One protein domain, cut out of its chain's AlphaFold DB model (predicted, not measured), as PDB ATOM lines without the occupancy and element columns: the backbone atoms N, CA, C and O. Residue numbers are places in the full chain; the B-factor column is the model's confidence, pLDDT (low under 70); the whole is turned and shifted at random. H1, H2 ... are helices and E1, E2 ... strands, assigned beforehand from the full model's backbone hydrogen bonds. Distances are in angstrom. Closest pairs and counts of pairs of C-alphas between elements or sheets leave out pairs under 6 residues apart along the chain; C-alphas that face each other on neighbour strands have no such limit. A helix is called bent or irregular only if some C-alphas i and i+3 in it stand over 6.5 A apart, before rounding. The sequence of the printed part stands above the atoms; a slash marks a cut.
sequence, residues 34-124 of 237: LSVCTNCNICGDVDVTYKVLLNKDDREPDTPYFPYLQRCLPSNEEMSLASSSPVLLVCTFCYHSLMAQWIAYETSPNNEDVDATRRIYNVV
ATOM      1  N   LEU A  34     -17.748  53.606  44.094       85.12
ATOM      2  CA  LEU A  34     -18.132  54.360  45.281       85.12
ATOM      3  C   LEU A  34     -18.557  55.783  44.899       85.12
ATOM      4  O   LEU A  34     -18.106  56.346  43.906       85.12
ATOM      5  N   SER A  35     -19.396  56.402  45.729       84.50
ATOM      6  CA  SER A  35     -19.846  57.795  45.550       84.50
ATOM      7  C   SER A  35     -18.816  58.835  46.021       84.50
ATOM      8  O   SER A  35     -19.180  59.952  46.377       84.50
ATOM      9  N   VAL A  36     -17.536  58.458  46.065       81.38
ATOM     10  CA  VAL A  36     -16.416  59.292  46.512       81.38
ATOM     11  C   VAL A  36     -15.259  59.176  45.522       81.38
ATOM     12  O   VAL A  36     -15.090  58.139  44.879       81.38
ATOM     13  N   CYS A  37     -14.448  60.228  45.438       86.00
ATOM     14  CA  CYS A  37     -13.179  60.223  44.720       86.00
ATOM     15  C   CYS A  37     -12.059  60.410  45.744       86.00
ATOM     16  O   CYS A  37     -12.018  61.428  46.432       86.00
ATOM     17  N   THR A  38     -11.175  59.424  45.865       86.19
ATOM     18  CA  THR A  38     -10.007  59.476  46.750       86.19
ATOM     19  C   THR A  38      -8.735  59.145  45.975       86.19
ATOM     20  O   THR A  38      -8.789  58.705  44.825       86.19
ATOM     21  N   ASN A  39      -7.584  59.358  46.608       88.12
ATOM     22  CA  ASN A  39      -6.295  58.986  46.038       88.12
ATOM     23  C   ASN A  39      -6.228  57.467  45.855       88.12
ATOM     24  O   ASN A  39      -6.390  56.704  46.808       88.12
ATOM     25  N   CYS A  40      -5.948  57.020  44.633       88.75
ATOM     26  CA  CYS A  40      -5.739  55.608  44.362       88.75
ATOM     27  C   CYS A  40      -4.516  55.085  45.130       88.75
ATOM     28  O   CYS A  40      -3.406  55.569  44.921       88.75
ATOM     29  N   ASN A  41      -4.679  54.019  45.918       88.25
ATOM     30  CA  ASN A  41      -3.580  53.418  46.686       88.25
ATOM     31  C   ASN A  41      -2.459  52.804  45.821       88.25
ATOM     32  O   ASN A  41      -1.417  52.444  46.354       88.25
ATOM     33  N   ILE A  42      -2.671  52.661  44.506       87.75
ATOM     34  CA  ILE A  42      -1.702  52.080  43.563       87.75
ATOM     35  C   ILE A  42      -0.943  53.164  42.790       87.75
ATOM     36  O   ILE A  42       0.279  53.120  42.715       87.75
ATOM     37  N   CYS A  43      -1.653  54.116  42.176       85.75
ATOM     38  CA  CYS A  43      -1.042  55.110  41.280       85.75
ATOM     39  C   CYS A  43      -1.059  56.546  41.818       85.75
ATOM     40  O   CYS A  43      -0.456  57.425  41.205       85.75
ATOM     41  N   GLY A  44      -1.766  56.801  42.922       87.25
ATOM     42  CA  GLY A  44      -1.930  58.131  43.508       87.25
ATOM     43  C   GLY A  44      -2.871  59.073  42.751       87.25
ATOM     44  O   GLY A  44      -3.143  60.153  43.257       87.25
ATOM     45  N   ASP A  45      -3.383  58.696  41.574       86.38
ATOM     46  CA  ASP A  45      -4.330  59.532  40.823       86.38
ATOM     47  C   ASP A  45      -5.710  59.564  41.504       86.38
ATOM     48  O   ASP A  45      -6.106  58.601  42.175       86.38
ATOM     49  N   VAL A  46      -6.445  60.659  41.307       87.62
ATOM     50  CA  VAL A  46      -7.784  60.874  41.871       87.62
ATOM     51  C   VAL A  46      -8.817  60.732  40.764       87.62
ATOM     52  O   VAL A  46      -8.819  61.477  39.788       87.62
ATOM     53  N   ASP A  47      -9.706  59.763  40.927       86.25
ATOM     54  CA  ASP A  47     -10.782  59.452  39.988       86.25
ATOM     55  C   ASP A  47     -11.906  58.731  40.755       86.25
ATOM     56  O   ASP A  47     -11.830  58.546  41.979       86.25
ATOM     57  N   VAL A  48     -12.932  58.279  40.039       87.44
ATOM     58  CA  VAL A  48     -13.952  57.371  40.559       87.44
ATOM     59  C   VAL A  48     -13.279  56.196  41.270       87.44
ATOM     60  O   VAL A  48     -12.404  55.515  40.723       87.44
ATOM     61  N   THR A  49     -13.677  55.993  42.523       89.06
ATOM     62  CA  THR A  49     -13.036  55.034  43.421       89.06
ATOM     63  C   THR A  49     -13.769  53.701  43.419       89.06
ATOM     64  O   THR A  49     -14.987  53.643  43.569       89.06
ATOM     65  N   TYR A  50     -13.008  52.620  43.317       90.31
ATOM     66  CA  TYR A  50     -13.470  51.244  43.435       90.31
ATOM     67  C   TYR A  50     -12.810  50.570  44.632       90.31
ATOM     68  O   TYR A  50     -11.678  50.890  45.000       90.31
ATOM     69  N   LYS A  51     -13.521  49.605  45.215       89.75
ATOM     70  CA  LYS A  51     -13.021  48.753  46.294       89.75
ATOM     71  C   LYS A  51     -12.543  47.424  45.713       89.75
ATOM     72  O   LYS A  51     -13.297  46.765  44.994       89.75
ATOM     73  N   VAL A  52     -11.324  47.018  46.061       89.75
ATOM     74  CA  VAL A  52     -10.800  45.671  45.780       89.75
ATOM     75  C   VAL A  52     -10.416  44.971  47.079       89.75
ATOM     76  O   VAL A  52      -9.900  45.604  48.004       89.75
ATOM     77  N   LEU A  53     -10.699  43.672  47.160       89.44
ATOM     78  CA  LEU A  53     -10.370  42.853  48.324       89.44
ATOM     79  C   LEU A  53      -8.918  42.384  48.248       89.44
ATOM     80  O   LEU A  53      -8.424  42.056  47.170       89.44
ATOM     81  N   LEU A  54      -8.231  42.316  49.384       88.50
ATOM     82  CA  LEU A  54      -6.897  41.711  49.459       88.50
ATOM     83  C   LEU A  54      -6.942  40.239  49.868       88.50
ATOM     84  O   LEU A  54      -6.086  39.467  49.452       88.50
ATOM     85  N   ASN A  55      -7.980  39.840  50.601       87.19
ATOM     86  CA  ASN A  55      -8.206  38.469  51.037       87.19
ATOM     87  C   ASN A  55      -9.557  37.965  50.549       87.19
ATOM     88  O   ASN A  55     -10.454  38.756  50.257       87.19
ATOM     89  N   LYS A  56      -9.685  36.639  50.494       86.00
ATOM     90  CA  LYS A  56     -10.943  35.976  50.177       86.00
ATOM     91  C   LYS A  56     -12.016  36.373  51.194       86.00
ATOM     92  O   LYS A  56     -11.739  36.411  52.393       86.00
ATOM     93  N   ASP A  57     -13.218  36.662  50.707       82.94
ATOM     94  CA  ASP A  57     -14.392  36.846  51.555       82.94
ATOM     95  C   ASP A  57     -15.126  35.508  51.694       82.94
ATOM     96  O   ASP A  57     -15.568  34.927  50.705       82.94
ATOM     97  N   ASP A  58     -15.255  35.001  52.922       82.31
ATOM     98  CA  ASP A  58     -15.988  33.757  53.186       82.31
ATOM     99  C   ASP A  58     -17.492  33.895  52.901       82.31
ATOM    100  O   ASP A  58     -18.176  32.894  52.683       82.31
ATOM    101  N   ARG A  59     -18.025  35.126  52.901       83.12
ATOM    102  CA  ARG A  59     -19.436  35.410  52.597       83.12
ATOM    103  C   ARG A  59     -19.701  35.463  51.097       83.12
ATOM    104  O   ARG A  59     -20.803  35.127  50.672       83.12
ATOM    105  N   GLU A  60     -18.704  35.868  50.318       80.69
ATOM    106  CA  GLU A  60     -18.775  36.003  48.862       80.69
ATOM    107  C   GLU A  60     -17.551  35.330  48.216       80.69
ATOM    108  O   GLU A  60     -16.600  36.002  47.808       80.69
ATOM    109  N   PRO A  61     -17.539  33.987  48.128       78.31
ATOM    110  CA  PRO A  61     -16.352  33.229  47.729       78.31
ATOM    111  C   PRO A  61     -15.932  33.448  46.269       78.31
ATOM    112  O   PRO A  61     -14.773  33.188  45.945       78.31
ATOM    113  N   ASP A  62     -16.852  33.924  45.427       81.06
ATOM    114  CA  ASP A  62     -16.621  34.224  44.009       81.06
ATOM    115  C   ASP A  62     -16.095  35.654  43.783       81.06
ATOM    116  O   ASP A  62     -15.765  36.030  42.655       81.06
ATOM    117  N   THR A  63     -16.006  36.473  44.838       85.94
ATOM    118  CA  THR A  63     -15.515  37.848  44.727       85.94
ATOM    119  C   THR A  63     -13.994  37.858  44.518       85.94
ATOM    120  O   THR A  63     -13.259  37.242  45.298       85.94
ATOM    121  N   PRO A  64     -13.476  38.587  43.508       89.75
ATOM    122  CA  PRO A  64     -12.043  38.693  43.265       89.75
ATOM    123  C   PRO A  64     -11.288  39.268  44.453       89.75
ATOM    124  O   PRO A  64     -11.694  40.275  45.045       89.75
ATOM    125  N   TYR A  65     -10.125  38.690  44.730       91.50
ATOM    126  CA  TYR A  65      -9.235  39.159  45.782       91.50
ATOM    127  C   TYR A  65      -7.771  39.114  45.341       91.50
ATOM    128  O   TYR A  65      -7.363  38.286  44.536       91.50
ATOM    129  N   PHE A  66      -6.953  40.023  45.866       91.00
ATOM    130  CA  PHE A  66      -5.606  40.284  45.352       91.00
ATOM    131  C   PHE A  66      -4.545  40.158  46.453       91.00
ATOM    132  O   PHE A  66      -3.966  41.162  46.875       91.00
ATOM    133  N   PRO A  67      -4.219  38.931  46.893       88.75
ATOM    134  CA  PRO A  67      -3.333  38.704  48.040       88.75
ATOM    135  C   PRO A  67      -1.892  39.157  47.771       88.75
ATOM    136  O   PRO A  67      -1.164  39.554  48.679       88.75
ATOM    137  N   TYR A  68      -1.463  39.154  46.506       86.38
ATOM    138  CA  TYR A  68      -0.166  39.698  46.103       86.38
ATOM    139  C   TYR A  68      -0.034  41.195  46.420       86.38
ATOM    140  O   TYR A  68       1.010  41.625  46.908       86.38
ATOM    141  N   LEU A  69      -1.098  41.983  46.230       85.44
ATOM    142  CA  LEU A  69      -1.051  43.431  46.458       85.44
ATOM    143  C   LEU A  69      -0.845  43.782  47.933       85.44
ATOM    144  O   LEU A  69      -0.191  44.780  48.222       85.44
ATOM    145  N   GLN A  70      -1.314  42.938  48.857       81.81
ATOM    146  CA  GLN A  70      -1.064  43.118  50.288       81.81
ATOM    147  C   GLN A  70       0.433  43.067  50.628       81.81
ATOM    148  O   GLN A  70       0.878  43.745  51.547       81.81
ATOM    149  N   ARG A  71       1.213  42.266  49.891       75.44
ATOM    150  CA  ARG A  71       2.665  42.141  50.092       75.44
ATOM    151  C   ARG A  71       3.453  43.254  49.406       75.44
ATOM    152  O   ARG A  71       4.552  43.570  49.847       75.44
ATOM    153  N   CYS A  72       2.923  43.807  48.317       70.88
ATOM    154  CA  CYS A  72       3.629  44.790  47.495       70.88
ATOM    155  C   CYS A  72       3.366  46.238  47.897       70.88
ATOM    156  O   CYS A  72       4.204  47.096  47.630       70.88
ATOM    157  N   LEU A  73       2.216  46.527  48.500       67.44
ATOM    158  CA  LEU A  73       1.890  47.879  48.928       67.44
ATOM    159  C   LEU A  73       2.381  48.118  50.360       67.44
ATOM    160  O   LEU A  73       2.283  47.220  51.200       67.44
ATOM    161  N   PRO A  74       2.902  49.320  50.665       57.59
ATOM    162  CA  PRO A  74       3.247  49.669  52.033       57.59
ATOM    163  C   PRO A  74       1.993  49.543  52.904       57.59
ATOM    164  O   PRO A  74       0.921  50.025  52.535       57.59
ATOM    165  N   SER A  75       2.115  48.865  54.048       54.50
ATOM    166  CA  SER A  75       1.028  48.770  55.026       54.50
ATOM    167  C   SER A  75       0.722  50.168  55.559       54.50
ATOM    168  O   SER A  75       1.401  50.660  56.454       54.50
ATOM    169  N   ASN A  76      -0.277  50.831  54.979       51.62
ATOM    170  CA  ASN A  76      -0.797  52.081  55.516       51.62
ATOM    171  C   ASN A  76      -1.581  51.759  56.793       51.62
ATOM    172  O   ASN A  76      -2.332  50.788  56.821       51.62
ATOM    173  N   GLU A  77      -1.446  52.568  57.842       47.25
ATOM    174  CA  GLU A  77      -2.151  52.352  59.117       47.25
ATOM    175  C   GLU A  77      -3.686  52.305  58.944       47.25
ATOM    176  O   GLU A  77      -4.367  51.569  59.657       47.25
ATOM    177  N   GLU A  78      -4.230  52.979  57.921       49.97
ATOM    178  CA  GLU A  78      -5.642  52.875  57.507       49.97
ATOM    179  C   GLU A  78      -6.057  51.466  57.047       49.97
ATOM    180  O   GLU A  78      -7.203  51.068  57.245       49.97
ATOM    181  N   MET A  79      -5.137  50.679  56.478       51.94
ATOM    182  CA  MET A  79      -5.399  49.300  56.044       51.94
ATOM    183  C   MET A  79      -5.614  48.350  57.230       51.94
ATOM    184  O   MET A  79      -6.311  47.347  57.089       51.94
ATOM    185  N   SER A  80      -5.055  48.685  58.399       46.88
ATOM    186  CA  SER A  80      -5.207  47.922  59.645       46.88
ATOM    187  C   SER A  80      -6.486  48.254  60.421       46.88
ATOM    188  O   SER A  80      -6.905  47.459  61.258       46.88
ATOM    189  N   LEU A  81      -7.117  49.409  60.172       48.47
ATOM    190  CA  LEU A  81      -8.282  49.884  60.937       48.47
ATOM    191  C   LEU A  81      -9.630  49.363  60.412       48.47
ATOM    192  O   LEU A  81     -10.631  49.423  61.129       48.47
ATOM    193  N   ALA A  82      -9.682  48.824  59.191       48.16
ATOM    194  CA  ALA A  82     -10.886  48.201  58.653       48.16
ATOM    195  C   ALA A  82     -11.087  46.810  59.283       48.16
ATOM    196  O   ALA A  82     -10.517  45.813  58.847       48.16
ATOM    197  N   SER A  83     -11.930  46.740  60.312       42.97
ATOM    198  CA  SER A  83     -12.268  45.558  61.124       42.97
ATOM    199  C   SER A  83     -13.007  44.418  60.391       42.97
ATOM    200  O   SER A  83     -13.603  43.548  61.022       42.97
ATOM    201  N   SER A  84     -12.934  44.357  59.061       52.59
ATOM    202  CA  SER A  84     -13.398  43.229  58.252       52.59
ATOM    203  C   SER A  84     -12.744  43.301  56.869       52.59
ATOM    204  O   SER A  84     -13.106  44.168  56.076       52.59
ATOM    205  N   SER A  85     -11.802  42.393  56.601       59.16
ATOM    206  CA  SER A  85     -11.046  42.219  55.347       59.16
ATOM    207  C   SER A  85     -10.265  43.456  54.853       59.16
ATOM    208  O   SER A  85     -10.862  44.478  54.515       59.16
ATOM    209  N   PRO A  86      -8.926  43.379  54.726       75.00
ATOM    210  CA  PRO A  86      -8.138  44.501  54.227       75.00
ATOM    211  C   PRO A  86      -8.511  44.787  52.766       75.00
ATOM    212  O   PRO A  86      -8.575  43.883  51.927       75.00
ATOM    213  N   VAL A  87      -8.825  46.047  52.472       82.81
ATOM    214  CA  VAL A  87      -9.349  46.491  51.173       82.81
ATOM    215  C   VAL A  87      -8.539  47.662  50.650       82.81
ATOM    216  O   VAL A  87      -8.085  48.492  51.431       82.81
ATOM    217  N   LEU A  88      -8.383  47.753  49.331       87.50
ATOM    218  CA  LEU A  88      -7.762  48.907  48.682       87.50
ATOM    219  C   LEU A  88      -8.802  49.752  47.961       87.50
ATOM    220  O   LEU A  88      -9.754  49.229  47.373       87.50
ATOM    221  N   LEU A  89      -8.551  51.056  47.954       89.06
ATOM    222  CA  LEU A  89      -9.271  52.046  47.173       89.06
ATOM    223  C   LEU A  89      -8.449  52.373  45.925       89.06
ATOM    224  O   LEU A  89      -7.312  52.849  45.990       89.06
ATOM    225  N   VAL A  90      -9.008  52.070  44.758       91.12
ATOM    226  CA  VAL A  90      -8.304  52.182  43.477       91.12
ATOM    227  C   VAL A  90      -9.112  52.988  42.465       91.12
ATOM    228  O   VAL A  90     -10.338  52.982  42.503       91.12
ATOM    229  N   CYS A  91      -8.430  53.688  41.555       89.94
ATOM    230  CA  CYS A  91      -9.094  54.404  40.464       89.94
ATOM    231  C   CYS A  91      -9.666  53.433  39.419       89.94
ATOM    232  O   CYS A  91      -9.240  52.277  39.336       89.94
ATOM    233  N   THR A  92     -10.544  53.940  38.550       88.38
ATOM    234  CA  THR A  92     -11.145  53.225  37.410       88.38
ATOM    235  C   THR A  92     -10.142  52.385  36.609       88.38
ATOM    236  O   THR A  92     -10.368  51.208  36.346       88.38
ATOM    237  N   PHE A  93      -8.991  52.949  36.245       88.62
ATOM    238  CA  PHE A  93      -8.008  52.261  35.398       88.62
ATOM    239  C   PHE A  93      -7.316  51.105  36.116       88.62
ATOM    240  O   PHE A  93      -7.209  50.013  35.560       88.62
ATOM    241  N   CYS A  94      -6.849  51.338  37.347       88.56
ATOM    242  CA  CYS A  94      -6.220  50.293  38.148       88.56
ATOM    243  C   CYS A  94      -7.225  49.178  38.443       88.56
ATOM    244  O   CYS A  94      -6.871  48.006  38.362       88.56
ATOM    245  N   TYR A  95      -8.481  49.544  38.711       90.62
ATOM    246  CA  TYR A  95      -9.570  48.601  38.902       90.62
ATOM    247  C   TYR A  95      -9.764  47.695  37.679       90.62
ATOM    248  O   TYR A  95      -9.603  46.479  37.785       90.62
ATOM    249  N   HIS A  96     -10.024  48.267  36.499       87.31
ATOM    250  CA  HIS A  96     -10.248  47.470  35.289       87.31
ATOM    251  C   HIS A  96      -9.011  46.667  34.867       87.31
ATOM    252  O   HIS A  96      -9.156  45.545  34.384       87.31
ATOM    253  N   SER A  97      -7.803  47.194  35.093       87.62
ATOM    254  CA  SER A  97      -6.555  46.471  34.825       87.62
ATOM    255  C   SER A  97      -6.424  45.219  35.697       87.62
ATOM    256  O   SER A  97      -6.082  44.147  35.196       87.62
ATOM    257  N   LEU A  98      -6.737  45.328  36.992       88.81
ATOM    258  CA  LEU A  98      -6.717  44.192  37.915       88.81
ATOM    259  C   LEU A  98      -7.808  43.169  37.587       88.81
ATOM    260  O   LEU A  98      -7.532  41.973  37.589       88.81
ATOM    261  N   MET A  99      -9.020  43.622  37.253       87.69
ATOM    262  CA  MET A  99     -10.124  42.733  36.867       87.69
ATOM    263  C   MET A  99      -9.810  41.945  35.591       87.69
ATOM    264  O   MET A  99     -10.040  40.740  35.541       87.69
ATOM    265  N   ALA A 100      -9.249  42.600  34.570       82.69
ATOM    266  CA  ALA A 100      -8.853  41.930  33.333       82.69
ATOM    267  C   ALA A 100      -7.798  40.842  33.589       82.69
ATOM    268  O   ALA A 100      -7.897  39.742  33.049       82.69
ATOM    269  N   GLN A 101      -6.817  41.122  34.451       87.56
ATOM    270  CA  GLN A 101      -5.795  40.146  34.835       87.56
ATOM    271  C   GLN A 101      -6.360  39.005  35.683       87.56
ATOM    272  O   GLN A 101      -5.982  37.858  35.471       87.56
ATOM    273  N   TRP A 102      -7.287  39.289  36.605       86.50
ATOM    274  CA  TRP A 102      -7.988  38.260  37.376       86.50
ATOM    275  C   TRP A 102      -8.699  37.269  36.453       86.50
ATOM    276  O   TRP A 102      -8.477  36.070  36.552       86.50
ATOM    277  N   ILE A 103      -9.486  37.768  35.498       83.94
ATOM    278  CA  ILE A 103     -10.208  36.923  34.535       83.94
ATOM    279  C   ILE A 103      -9.236  36.139  33.644       83.94
ATOM    280  O   ILE A 103      -9.475  34.966  33.357       83.94
ATOM    281  N   ALA A 104      -8.130  36.754  33.218       81.44
ATOM    282  CA  ALA A 104      -7.097  36.055  32.455       81.44
ATOM    283  C   ALA A 104      -6.509  34.878  33.251       81.44
ATOM    284  O   ALA A 104      -6.315  33.804  32.693       81.44
ATOM    285  N   TYR A 105      -6.300  35.050  34.558       83.06
ATOM    286  CA  TYR A 105      -5.867  33.967  35.437       83.06
ATOM    287  C   TYR A 105      -6.942  32.898  35.655       83.06
ATOM    288  O   TYR A 105      -6.631  31.715  35.580       83.06
ATOM    289  N   GLU A 106      -8.205  33.286  35.852       83.50
ATOM    290  CA  GLU A 106      -9.331  32.343  35.980       83.50
ATOM    291  C   GLU A 106      -9.553  31.503  34.713       83.50
ATOM    292  O   GLU A 106     -10.034  30.376  34.776       83.50
ATOM    293  N   THR A 107      -9.204  32.046  33.546       82.06
ATOM    294  CA  THR A 107      -9.336  31.359  32.252       82.06
ATOM    295  C   THR A 107      -8.042  30.692  31.785       82.06
ATOM    296  O   THR A 107      -8.026  30.069  30.720       82.06
ATOM    297  N   SER A 108      -6.961  30.809  32.559       80.62
ATOM    298  CA  SER A 108      -5.666  30.237  32.207       80.62
ATOM    299  C   SER A 108      -5.695  28.709  32.337       80.62
ATOM    300  O   SER A 108      -6.166  28.184  33.346       80.62
ATOM    301  N   PRO A 109      -5.161  27.960  31.355       81.00
ATOM    302  CA  PRO A 109      -5.034  26.506  31.450       81.00
ATOM    303  C   PRO A 109      -3.893  26.057  32.384       81.00
ATOM    304  O   PRO A 109      -3.718  24.857  32.605       81.00
ATOM    305  N   ASN A 110      -3.084  26.985  32.902       80.25
ATOM    306  CA  ASN A 110      -1.925  26.672  33.729       80.25
ATOM    307  C   ASN A 110      -2.345  26.322  35.164       80.25
ATOM    308  O   ASN A 110      -3.000  27.106  35.845       80.25
ATOM    309  N   ASN A 111      -1.892  25.172  35.671       78.00
ATOM    310  CA  ASN A 111      -2.213  24.732  37.036       78.00
ATOM    311  C   ASN A 111      -1.669  25.670  38.130       78.00
ATOM    312  O   ASN A 111      -2.233  25.732  39.219       78.00
ATOM    313  N   GLU A 112      -0.584  26.401  37.860       79.00
ATOM    314  CA  GLU A 112      -0.012  27.356  38.819       79.00
ATOM    315  C   GLU A 112      -0.903  28.587  39.038       79.00
ATOM    316  O   GLU A 112      -0.885  29.171  40.122       79.00
ATOM    317  N   ASP A 113      -1.734  28.927  38.049       81.88
ATOM    318  CA  ASP A 113      -2.626  30.088  38.070       81.88
ATOM    319  C   ASP A 113      -3.913  29.832  38.871       81.88
ATOM    320  O   ASP A 113      -4.631  30.771  39.226       81.88
ATOM    321  N   VAL A 114      -4.189  28.570  39.217       81.00
ATOM    322  CA  VAL A 114      -5.330  28.172  40.058       81.00
ATOM    323  C   VAL A 114      -5.196  28.755  41.468       81.00
ATOM    324  O   VAL A 114      -6.186  29.152  42.081       81.00
ATOM    325  N   ASP A 115      -3.971  28.852  41.989       86.50
ATOM    326  CA  ASP A 115      -3.708  29.404  43.316       86.50
ATOM    327  C   ASP A 115      -3.585  30.935  43.265       86.50
ATOM    328  O   ASP A 115      -2.551  31.499  42.893       86.50
ATOM    329  N   ALA A 116      -4.632  31.632  43.716       86.94
ATOM    330  CA  ALA A 116      -4.670  33.093  43.741       86.94
ATOM    331  C   ALA A 116      -3.527  33.741  44.544       86.94
ATOM    332  O   ALA A 116      -3.178  34.894  44.287       86.94
ATOM    333  N   THR A 117      -2.916  33.025  45.496       87.00
ATOM    334  CA  THR A 117      -1.797  33.548  46.301       87.00
ATOM    335  C   THR A 117      -0.481  33.643  45.527       87.00
ATOM    336  O   THR A 117       0.401  34.426  45.903       87.00
ATOM    337  N   ARG A 118      -0.361  32.889  44.427       85.06
ATOM    338  CA  ARG A 118       0.820  32.853  43.550       85.06
ATOM    339  C   ARG A 118       0.719  33.801  42.361       85.06
ATOM    340  O   ARG A 118       1.745  34.120  41.770       85.06
ATOM    341  N   ARG A 119      -0.485  34.285  42.047       86.31
ATOM    342  CA  ARG A 119      -0.733  35.235  40.954       86.31
ATOM    343  C   ARG A 119       0.046  36.534  41.167       86.31
ATOM    344  O   ARG A 119       0.056  37.091  42.266       86.31
ATOM    345  N   ILE A 120       0.660  37.037  40.099       84.81
ATOM    346  CA  ILE A 120       1.417  38.291  40.077       84.81
ATOM    347  C   ILE A 120       0.677  39.263  39.169       84.81
ATOM    348  O   ILE A 120       0.449  38.993  37.996       84.81
ATOM    349  N   TYR A 121       0.329  40.429  39.703       84.69
ATOM    350  CA  TYR A 121      -0.422  41.432  38.955       84.69
ATOM    351  C   TYR A 121       0.485  42.578  38.527       84.69
ATOM    352  O   TYR A 121       1.242  43.137  39.323       84.69
ATOM    353  N   ASN A 122       0.364  42.973  37.267       86.00
ATOM    354  CA  ASN A 122       0.953  44.190  36.748       86.00
ATOM    355  C   ASN A 122       0.098  45.402  37.149       86.00
ATOM    356  O   ASN A 122      -1.046  45.548  36.719       86.00
ATOM    357  N   VAL A 123       0.688  46.292  37.944       84.44
ATOM    358  CA  VAL A 123       0.068  47.548  38.399       84.44
ATOM    359  C   VAL A 123       0.770  48.800  37.867       84.44
ATOM    360  O   VAL A 123       0.288  49.914  38.066       84.44
ATOM    361  N   VAL A 124       1.900  48.619  37.180       81.88
ATOM    362  CA  VAL A 124       2.790  49.704  36.745       81.88
ATOM    363  C   VAL A 124       2.602  50.002  35.264       81.88
ATOM    364  O   VAL A 124       2.477  51.163  34.879       81.88
TER     365      VAL A 124
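This is residues 34 to 124 of the 237 residues of an uncharacterized protein of Leptotrombidium deliense (UniProt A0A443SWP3). A small three-stranded sheet, its long strand E2 bent, is covered on one face by the long helix H3, which follows E3 directly and reaches past the sheet to make the longest axis. The tail, residues 115 to 124, folds back beside H3, and residues 107 to 112 stick out. The 91 printed residues include named elements in the order E1 E2 H1 H2 E3 H3 H4; the sheet order is E1 - E2 - E3, all antiparallel, and the class is mixed, helices and strands. The whole is compact, with a radius of gyration of the C-alphas of 13.1 A and spans of 37 by 27 by 23 A.

E2, residues 46 to 53, bends by 61 degrees at residue 49. E3, residues 87 to 91, is its antiparallel neighbour at 148 degrees, with N 50 and O 90 at 2.8 A and N 88 and O 52 at 2.9 A, within hydrogen-bond range. E1, residues 37 to 39, forms a hairpin with E2; C-alphas 39 and 46 face each other at 4.8 A, but no backbone N and O across this pair are within hydrogen-bond range. H3, residues 92 to 106, is on the sheet over E2 at a height over the sheet of 11.8 A and runs along the strands, at 9 degrees to E2 on the local plane; the closest C-alphas are those of Val 48 and Thr 92, 5.9 A. H4, residues 111 to 114, touches H3 only at the corner, C-alphas of Tyr 105 and Asp 113 being closest at 5.7 A. H1, residues 67 to 72, and H2, residues 77 to 81, only graze the sheet, H2 only just on it with 5 pairs of C-alphas within 10 A. Every O i to N i+4 pair is within range in H3, 1 of 2 in H1 and 0 of 1 in H2, where 2 of 2 O i to N i+3 pairs are; H4 is too short for one.

E2 spans 19.3 A, E3 13.3 A and H3 21.0 A. E1 begins at C-alpha 37 (-13.179, 60.223, 44.720); H4 ends at C-alpha 114 (-5.330, 28.172, 40.058).

The printed part has no cut. The C-alphas farthest apart, Val 36 and Asn 111, are 38.5 A apart. The link E2 to H1 is long, and pLDDT is under 70 at residues 73 to 85.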